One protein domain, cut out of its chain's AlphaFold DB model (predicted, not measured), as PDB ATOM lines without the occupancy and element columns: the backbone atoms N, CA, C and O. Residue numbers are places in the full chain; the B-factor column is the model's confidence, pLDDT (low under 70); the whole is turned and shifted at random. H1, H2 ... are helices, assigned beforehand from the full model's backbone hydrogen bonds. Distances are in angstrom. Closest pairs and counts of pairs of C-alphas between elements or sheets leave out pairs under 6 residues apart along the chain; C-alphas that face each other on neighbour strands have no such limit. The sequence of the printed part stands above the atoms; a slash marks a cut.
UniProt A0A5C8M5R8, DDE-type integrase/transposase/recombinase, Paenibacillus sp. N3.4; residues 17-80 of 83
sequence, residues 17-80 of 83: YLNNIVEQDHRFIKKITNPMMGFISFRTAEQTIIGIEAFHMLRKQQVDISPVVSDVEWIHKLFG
ATOM      1  N   TYR A  17     187.111 198.570 124.481       87.00
ATOM      2  CA  TYR A  17     186.893 199.882 123.866       87.00
ATOM      3  C   TYR A  17     188.198 200.630 123.550       87.00
ATOM      4  O   TYR A  17     188.370 201.101 122.430       87.00
ATOM      5  N   LEU A  18     189.135 200.694 124.502       85.94
ATOM      6  CA  LEU A  18     190.421 201.369 124.292       85.94
ATOM      7  C   LEU A  18     191.248 200.649 123.223       85.94
ATOM      8  O   LEU A  18     191.855 201.302 122.377       85.94
ATOM      9  N   ASN A  19     191.195 199.314 123.211       86.69
ATOM     10  CA  ASN A  19     191.848 198.516 122.176       86.69
ATOM     11  C   ASN A  19     191.235 198.795 120.800       86.69
ATOM     12  O   ASN A  19     191.969 198.958 119.839       86.69
ATOM     13  N   ASN A  20     189.913 198.950 120.696       89.88
ATOM     14  CA  ASN A  20     189.269 199.293 119.428       89.88
ATOM     15  C   ASN A  20     189.692 200.670 118.888       89.88
ATOM     16  O   ASN A  20     189.793 200.806 117.672       89.88
ATOM     17  N   ILE A  21     189.936 201.670 119.745       88.81
ATOM     18  CA  ILE A  21     190.403 203.001 119.309       88.81
ATOM     19  C   ILE A  21     191.802 202.900 118.709       88.81
ATOM     20  O   ILE A  21     192.017 203.346 117.583       88.81
ATOM     21  N   VAL A  22     192.732 202.274 119.436       86.81
ATOM     22  CA  VAL A  22     194.098 202.048 118.940       86.81
ATOM     23  C   VAL A  22     194.044 201.220 117.657       86.81
ATOM     24  O   VAL A  22     194.701 201.556 116.672       86.81
ATOM     25  N   GLU A  23     193.182 200.195 117.626       87.50
ATOM     26  CA  GLU A  23     193.053 199.328 116.462       87.50
ATOM     27  C   GLU A  23     192.440 200.004 115.234       87.50
ATOM     28  O   GLU A  23     192.709 199.649 114.080       87.50
ATOM     29  N   GLN A  24     191.604 201.007 115.470       90.19
ATOM     30  CA  GLN A  24     191.030 201.819 114.420       90.19
ATOM     31  C   GLN A  24     192.055 202.789 113.834       90.19
ATOM     32  O   GLN A  24     192.091 202.935 112.611       90.19
ATOM     33  N   ASP A  25     192.889 203.399 114.672       85.75
ATOM     34  CA  ASP A  25     193.886 204.381 114.249       85.75
ATOM     35  C   ASP A  25     194.890 203.780 113.251       85.75
ATOM     36  O   ASP A  25     195.045 204.252 112.122       85.75
ATOM     37  N   HIS A  26     195.443 202.611 113.572       89.00
ATOM     38  CA  HIS A  26     196.420 201.958 112.701       89.00
ATOM     39  C   HIS A  26     195.801 201.202 111.508       89.00
ATOM     40  O   HIS A  26     196.511 200.566 110.724       89.00
ATOM     41  N   ARG A  27     194.465 201.182 111.363       91.69
ATOM     42  CA  ARG A  27     193.774 200.415 110.305       91.69
ATOM     43  C   ARG A  27     194.235 200.829 108.911       91.69
ATOM     44  O   ARG A  27     194.324 199.987 108.020       91.69
ATOM     45  N   PHE A  28     194.524 202.114 108.724       90.31
ATOM     46  CA  PHE A  28     195.019 202.639 107.456       90.31
ATOM     47  C   PHE A  28     196.402 202.077 107.108       90.31
ATOM     48  O   PHE A  28     196.587 201.574 106.001       90.31
ATOM     49  N   ILE A  29     197.326 202.079 108.074       91.38
ATOM     50  CA  ILE A  29     198.673 201.525 107.908       91.38
ATOM     51  C   ILE A  29     198.573 200.027 107.606       91.38
ATOM     52  O   ILE A  29     199.052 199.590 106.563       91.38
ATOM     53  N   LYS A  30     197.831 199.259 108.425       91.56
ATOM     54  CA  LYS A  30     197.614 197.815 108.207       91.56
ATOM     55  C   LYS A  30     197.018 197.522 106.823       91.56
ATOM     56  O   LYS A  30     197.432 196.573 106.167       91.56
ATOM     57  N   LYS A  31     196.077 198.339 106.332       93.44
ATOM     58  CA  LYS A  31     195.487 198.165 104.991       93.44
ATOM     59  C   LYS A  31     196.535 198.245 103.873       93.44
ATOM     60  O   LYS A  31     196.398 197.530 102.886       93.44
ATOM     61  N   ILE A  32     197.545 199.100 104.020       92.38
ATOM     62  CA  ILE A  32     198.628 199.259 103.042       92.38
ATOM     63  C   ILE A  32     199.687 198.169 103.224       92.38
ATOM     64  O   ILE A  32     200.153 197.612 102.236       92.38
ATOM     65  N   THR A  33     200.038 197.824 104.464       92.94
ATOM     66  CA  THR A  33     201.136 196.890 104.749       92.94
ATOM     67  C   THR A  33     200.747 195.415 104.634       92.94
ATOM     68  O   THR A  33     201.587 194.603 104.270       92.94
ATOM     69  N   ASN A  34     199.496 195.040 104.914       93.06
ATOM     70  CA  ASN A  34     199.038 193.643 104.878       93.06
ATOM     71  C   ASN A  34     199.180 192.932 103.516       93.06
ATOM     72  O   ASN A  34     199.499 191.747 103.529       93.06
ATOM     73  N   PRO A  35     198.943 193.572 102.350       94.88
ATOM     74  CA  PRO A  35     199.186 192.927 101.056       94.88
ATOM     75  C   PRO A  35     200.672 192.862 100.657       94.88
ATOM     76  O   PRO A  35     200.992 192.269  99.630       94.88
ATOM     77  N   MET A  36     201.586 193.476 101.417       92.94
ATOM     78  CA  MET A  36     203.027 193.432 101.143       92.94
ATOM     79  C   MET A  36     203.641 192.126 101.676       92.94
ATOM     80  O   MET A  36     203.155 191.561 102.652       92.94
ATOM     81  N   MET A  37     204.776 191.680 101.121       89.75
ATOM     82  CA  MET A  37     205.529 190.510 101.627       89.75
ATOM     83  C   MET A  37     206.252 190.763 102.972       89.75
ATOM     84  O   MET A  37     207.155 190.019 103.350       89.75
ATOM     85  N   GLY A  38     205.871 191.813 103.703       88.62
ATOM     86  CA  GLY A  38     206.539 192.270 104.918       88.62
ATOM     87  C   GLY A  38     207.750 193.170 104.657       88.62
ATOM     88  O   GLY A  38     208.077 193.518 103.521       88.62
ATOM     89  N   PHE A  39     208.409 193.580 105.742       91.00
ATOM     90  CA  PHE A  39     209.587 194.445 105.702       91.00
ATOM     91  C   PHE A  39     210.863 193.636 105.925       91.00
ATOM     92  O   PHE A  39     210.940 192.829 106.847       91.00
ATOM     93  N   ILE A  40     211.888 193.905 105.116       89.69
ATOM     94  CA  ILE A  40     213.188 193.219 105.190       89.69
ATOM     95  C   ILE A  40     213.945 193.559 106.490       89.69
ATOM     96  O   ILE A  40     214.675 192.728 107.022       89.69
ATOM     97  N   SER A  41     213.785 194.774 107.026       92.44
ATOM     98  CA  SER A  41     214.456 195.227 108.248       92.44
ATOM     99  C   SER A  41     213.590 196.220 109.025       92.44
ATOM    100  O   SER A  41     212.690 196.842 108.463       92.44
ATOM    101  N   PHE A  42     213.896 196.434 110.308       88.31
ATOM    102  CA  PHE A  42     213.210 197.458 111.108       88.31
ATOM    103  C   PHE A  42     213.427 198.868 110.565       88.31
ATOM    104  O   PHE A  42     212.482 199.643 110.508       88.31
ATOM    105  N   ARG A  43     214.640 199.179 110.094       89.94
ATOM    106  CA  ARG A  43     214.946 200.482 109.495       89.94
ATOM    107  C   ARG A  43     214.087 200.743 108.259       89.94
ATOM    108  O   ARG A  43     213.576 201.842 108.085       89.94
ATOM    109  N   THR A  44     213.911 199.740 107.398       89.88
ATOM    110  CA  THR A  44     213.063 199.886 106.207       89.88
ATOM    111  C   THR A  44     211.578 199.932 106.565       89.88
ATOM    112  O   THR A  44     210.839 200.684 105.934       89.88
ATOM    113  N   ALA A  45     211.147 199.199 107.598       91.06
ATOM    114  CA  ALA A  45     209.786 199.283 108.126       91.06
ATOM    115  C   ALA A  45     209.470 200.690 108.651       91.06
ATOM    116  O   ALA A  45     208.469 201.277 108.256       91.06
ATOM    117  N   GLU A  46     210.355 201.242 109.481       91.00
ATOM    118  CA  GLU A  46     210.230 202.573 110.076       91.00
ATOM    119  C   GLU A  46     210.095 203.655 109.000       91.00
ATOM    120  O   GLU A  46     209.107 204.382 108.984       91.00
ATOM    121  N   GLN A  47     211.021 203.700 108.037       88.62
ATOM    122  CA  GLN A  47     210.974 204.688 106.952       88.62
ATOM    123  C   GLN A  47     209.710 204.555 106.091       88.62
ATOM    124  O   GLN A  47     209.111 205.557 105.704       88.62
ATOM    125  N   THR A  48     209.271 203.321 105.823       90.69
ATOM    126  CA  THR A  48     208.047 203.087 105.044       90.69
ATOM    127  C   THR A  48     206.804 203.551 105.799       90.69
ATOM    128  O   THR A  48     205.948 204.213 105.214       90.69
ATOM    129  N   ILE A  49     206.698 203.233 107.092       91.56
ATOM    130  CA  ILE A  49     205.561 203.638 107.926       91.56
ATOM    131  C   ILE A  49     205.513 205.164 108.056       91.56
ATOM    132  O   ILE A  49     204.451 205.736 107.818       91.56
ATOM    133  N   ILE A  50     206.654 205.820 108.307       89.81
ATOM    134  CA  ILE A  50     206.754 207.289 108.350       89.81
ATOM    135  C   ILE A  50     206.240 207.900 107.043       89.81
ATOM    136  O   ILE A  50     205.434 208.826 107.073       89.81
ATOM    137  N   GLY A  51     206.638 207.365 105.884       89.62
ATOM    138  CA  GLY A  51     206.151 207.867 104.597       89.62
ATOM    139  C   GLY A  51     204.654 207.652 104.362       89.62
ATOM    140  O   GLY A  51     203.981 208.537 103.831       89.62
ATOM    141  N   ILE A  52     204.113 206.510 104.793       90.38
ATOM    142  CA  ILE A  52     202.671 206.230 104.731       90.38
ATOM    143  C   ILE A  52     201.889 207.225 105.602       90.38
ATOM    144  O   ILE A  52     200.866 207.758 105.164       90.38
ATOM    145  N   GLU A  53     202.364 207.492 106.819       89.00
ATOM    146  CA  GLU A  53     201.761 208.464 107.734       89.00
ATOM    147  C   GLU A  53     201.850 209.886 107.182       89.00
ATOM    148  O   GLU A  53     200.854 210.611 107.188       89.00
ATOM    149  N   ALA A  54     203.002 210.256 106.624       86.81
ATOM    150  CA  ALA A  54     203.231 211.557 106.016       86.81
ATOM    151  C   ALA A  54     202.209 211.866 104.925       86.81
ATOM    152  O   ALA A  54     201.510 212.878 104.964       86.81
ATOM    153  N   PHE A  55     202.074 210.942 103.974       84.94
ATOM    154  CA  PHE A  55     201.147 211.088 102.865       84.94
ATOM    155  C   PHE A  55     199.689 211.116 103.339       84.94
ATOM    156  O   PHE A  55     198.848 211.820 102.778       84.94
ATOM    157  N   HIS A  56     199.369 210.376 104.402       86.81
ATOM    158  CA  HIS A  56     198.037 210.399 105.003       86.81
ATOM    159  C   HIS A  56     197.714 211.737 105.672       86.81
ATOM    160  O   HIS A  56     196.595 212.223 105.507       86.81
ATOM    161  N   MET A  57     198.679 212.345 106.370       85.62
ATOM    162  CA  MET A  57     198.543 213.683 106.958       85.62
ATOM    163  C   MET A  57     198.364 214.757 105.879       85.62
ATOM    164  O   MET A  57     197.460 215.587 106.003       85.62
ATOM    165  N   LEU A  58     199.145 214.688 104.792       83.94
ATOM    166  CA  LEU A  58     199.000 215.562 103.619       83.94
ATOM    167  C   LEU A  58     197.597 215.452 103.012       83.94
ATOM    168  O   LEU A  58     196.895 216.448 102.862       83.94
ATOM    169  N   ARG A  59     197.133 214.226 102.736       84.12
ATOM    170  CA  ARG A  59     195.804 213.989 102.153       84.12
ATOM    171  C   ARG A  59     194.667 214.505 103.039       84.12
ATOM    172  O   ARG A  59     193.624 214.899 102.525       84.12
ATOM    173  N   LYS A  60     194.842 214.471 104.362       85.88
ATOM    174  CA  LYS A  60     193.864 215.002 105.320       85.88
ATOM    175  C   LYS A  60     193.971 216.515 105.537       85.88
ATOM    176  O   LYS A  60     193.176 217.031 106.316       85.88
ATOM    177  N   GLN A  61     194.926 217.197 104.900       81.88
ATOM    178  CA  GLN A  61     195.227 218.615 105.140       81.88
ATOM    179  C   GLN A  61     195.481 218.905 106.631       81.88
ATOM    180  O   GLN A  61     195.136 219.958 107.151       81.88
ATOM    181  N   GLN A  62     196.053 217.929 107.349       81.75
ATOM    182  CA  GLN A  62     196.397 218.073 108.770       81.75
ATOM    183  C   GLN A  62     197.704 218.838 108.977       81.75
ATOM    184  O   GLN A  62     198.032 219.212 110.100       81.75
ATOM    185  N   VAL A  63     198.456 219.033 107.899       75.69
ATOM    186  CA  VAL A  63     199.682 219.815 107.879       75.69
ATOM    187  C   VAL A  63     199.322 221.200 107.360       75.69
ATOM    188  O   VAL A  63     198.733 221.314 106.285       75.69
ATOM    189  N   ASP A  64     199.674 222.237 108.119       67.88
ATOM    190  CA  ASP A  64     199.573 223.625 107.667       67.88
ATOM    191  C   ASP A  64     200.714 223.909 106.685       67.88
ATOM    192  O   ASP A  64     201.805 224.365 107.038       67.88
ATOM    193  N   ILE A  65     200.485 223.506 105.443       64.38
ATOM    194  CA  ILE A  65     201.375 223.778 104.328       64.38
ATOM    195  C   ILE A  65     200.990 225.167 103.842       64.38
ATOM    196  O   ILE A  65     200.100 225.329 103.004       64.38
ATOM    197  N   SER A  66     201.607 226.197 104.425       59.53
ATOM    198  CA  SER A  66     201.438 227.546 103.890       59.53
ATOM    199  C   SER A  66     201.862 227.534 102.413       59.53
ATOM    200  O   SER A  66     202.820 226.834 102.083       59.53
ATOM    201  N   PRO A  67     201.254 228.337 101.525       59.59
ATOM    202  CA  PRO A  67     201.645 228.397 100.113       59.59
ATOM    203  C   PRO A  67     203.123 228.777  99.880       59.59
ATOM    204  O   PRO A  67     203.605 228.682  98.756       59.59
ATOM    205  N   VAL A  68     203.839 229.207 100.929       58.41
ATOM    206  CA  VAL A  68     205.276 229.509 100.923       58.41
ATOM    207  C   VAL A  68     206.142 228.246 101.048       58.41
ATOM    208  O   VAL A  68     207.249 228.234 100.524       58.41
ATOM    209  N   VAL A  69     205.650 227.183 101.698       61.28
ATOM    210  CA  VAL A  69     206.356 225.900 101.849       61.28
ATOM    211  C   VAL A  69     205.729 224.916 100.874       61.28
ATOM    212  O   VAL A  69     204.571 224.546 101.019       61.28
ATOM    213  N   SER A  70     206.471 224.498  99.855       71.38
ATOM    214  CA  SER A  70     205.973 223.478  98.925       71.38
ATOM    215  C   SER A  70     205.842 222.116  99.625       71.38
ATOM    216  O   SER A  70     206.646 221.802 100.505       71.38
ATOM    217  N   ASP A  71     204.890 221.267  99.208       70.81
ATOM    218  CA  ASP A  71     204.753 219.876  99.698       70.81
ATOM    219  C   ASP A  71     206.105 219.133  99.706       70.81
ATOM    220  O   ASP A  71     206.399 218.331 100.592       70.81
ATOM    221  N   VAL A  72     206.960 219.454  98.730       73.69
ATOM    222  CA  VAL A  72     208.319 218.932  98.570       73.69
ATOM    223  C   VAL A  72     209.223 219.338  99.736       73.69
ATOM    224  O   VAL A  72     209.905 218.496 100.307       73.69
ATOM    225  N   GLU A  73     209.210 220.598 100.151       76.56
ATOM    226  CA  GLU A  73     210.064 221.099 101.233       76.56
ATOM    227  C   GLU A  73     209.692 220.484 102.592       76.56
ATOM    228  O   GLU A  73     210.564 220.115 103.386       76.56
ATOM    229  N   TRP A  74     208.396 220.260 102.827       77.25
ATOM    230  CA  TRP A  74     207.924 219.540 104.009       77.25
ATOM    231  C   TRP A  74     208.359 218.066 104.009       77.25
ATOM    232  O   TRP A  74     208.869 217.576 105.019       77.25
ATOM    233  N   ILE A  75     208.235 217.371 102.871       76.62
ATOM    234  CA  ILE A  75     208.710 215.988 102.697       76.62
ATOM    235  C   ILE A  75     210.221 215.908 102.959       76.62
ATOM    236  O   ILE A  75     210.686 215.043 103.698       76.62
ATOM    237  N   HIS A  76     210.998 216.836 102.407       78.56
ATOM    238  CA  HIS A  76     212.447 216.872 102.583       78.56
ATOM    239  C   HIS A  76     212.856 217.051 104.050       78.56
ATOM    240  O   HIS A  76     213.762 216.361 104.522       78.56
ATOM    241  N   LYS A  77     212.157 217.923 104.786       77.94
ATOM    242  CA  LYS A  77     212.350 218.107 106.230       77.94
ATOM    243  C   LYS A  77     211.973 216.856 107.026       77.94
ATOM    244  O   LYS A  77     212.688 216.498 107.957       77.94
ATOM    245  N   LEU A  78     210.882 216.185 106.658       76.31
ATOM    246  CA  LEU A  78     210.418 214.974 107.335       76.31
ATOM    247  C   LEU A  78     211.417 213.816 107.207       76.31
ATOM    248  O   LEU A  78     211.695 213.127 108.185       76.31
ATOM    249  N   PHE A  79     211.960 213.609 106.008       77.25
ATOM    250  CA  PHE A  79     212.915 212.532 105.742       77.25
ATOM    251  C   PHE A  79     214.376 212.923 106.022       77.25
ATOM    252  O   PHE A  79     215.271 212.107 105.812       77.25
ATOM    253  N   GLY A  80     214.632 214.153 106.489       77.56
ATOM    254  CA  GLY A  80     215.985 214.648 106.766       77.56
ATOM    255  C   GLY A  80     216.887 214.670 105.528       77.56
ATOM    256  O   GLY A  80     218.084 214.422 105.635       77.56
TER     257      GLY A  80
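What this domain is: This is residues 17 to 80 of the 83 residues of the protein "DDE-type integrase/transposase/recombinase" of Paenibacillus sp. N3.4 (UniProt A0A5C8M5R8). What shape does the printed part make? It is a loose, flat zigzag of helices: H1 sticks out at the beginning, H2 follows it, the long H3 runs back as the middle limb, and H4 turns back again on the other side of H3 from H2. What is it built of? The printed part has 64 residues with four named helices, H1 to H4 in that order, and no named strand; the class is all helix. How large is it? It is loose, with a radius of gyration of the C-alphas of 14.0 A, and spans 39 by 32 by 17 A.

How they stand to each other: How does H1, residues 17 to 25, stand to H2, residues 27 to 33? They meet only through their link, and residues 17 to 25 stand free. Where does H3, residues 42 to 59, meet H2? They only just touch, with 3 pairs of C-alphas within 8 A, and H3 does so with residues 49 to 53 alone. The closest C-alphas, of Ile 29 and Ile 52, are 6.9 A apart; the helices run opposite ways at a steep tilt of 52 degrees. And H4, residues 71 to 78? It is close to H3 but not clearly touching: their closest C-alphas, of Ala 54 and Ile 75, are 7.8 A apart. The two run opposite ways at a tilt of 36 degrees, only just steep. What of the helix backbones? In H1, H2, H3 and H4 every O i to N i+4 pair is within hydrogen-bond range.

Where its parts are: Where do the first helices lie? H1 begins at C-alpha 17, (186.893, 199.882, 123.866), and is 12.7 A long; H2 is 9.9 A long. Where are the others? H3 begins at C-alpha 42, (213.210, 197.458, 111.108), and is 25.6 A long. H4 is 10.7 A long and ends at C-alpha 78, (210.418, 214.974, 107.335).

The domain as a whole: Which links are long? H3 to H4 is a long link of 11 residues, H2 to H3 a short one of 8, and H1 to H2 a tight one of 1. How far does it reach, without a cut? The C-alphas farthest apart, of Tyr 17 and Val 68, are 41.7 A apart, and the printed part has no cut. Where is confidence low? In this predicted model, residues 64 to 69 have pLDDT under 70; the mean of the printed part is 84.0.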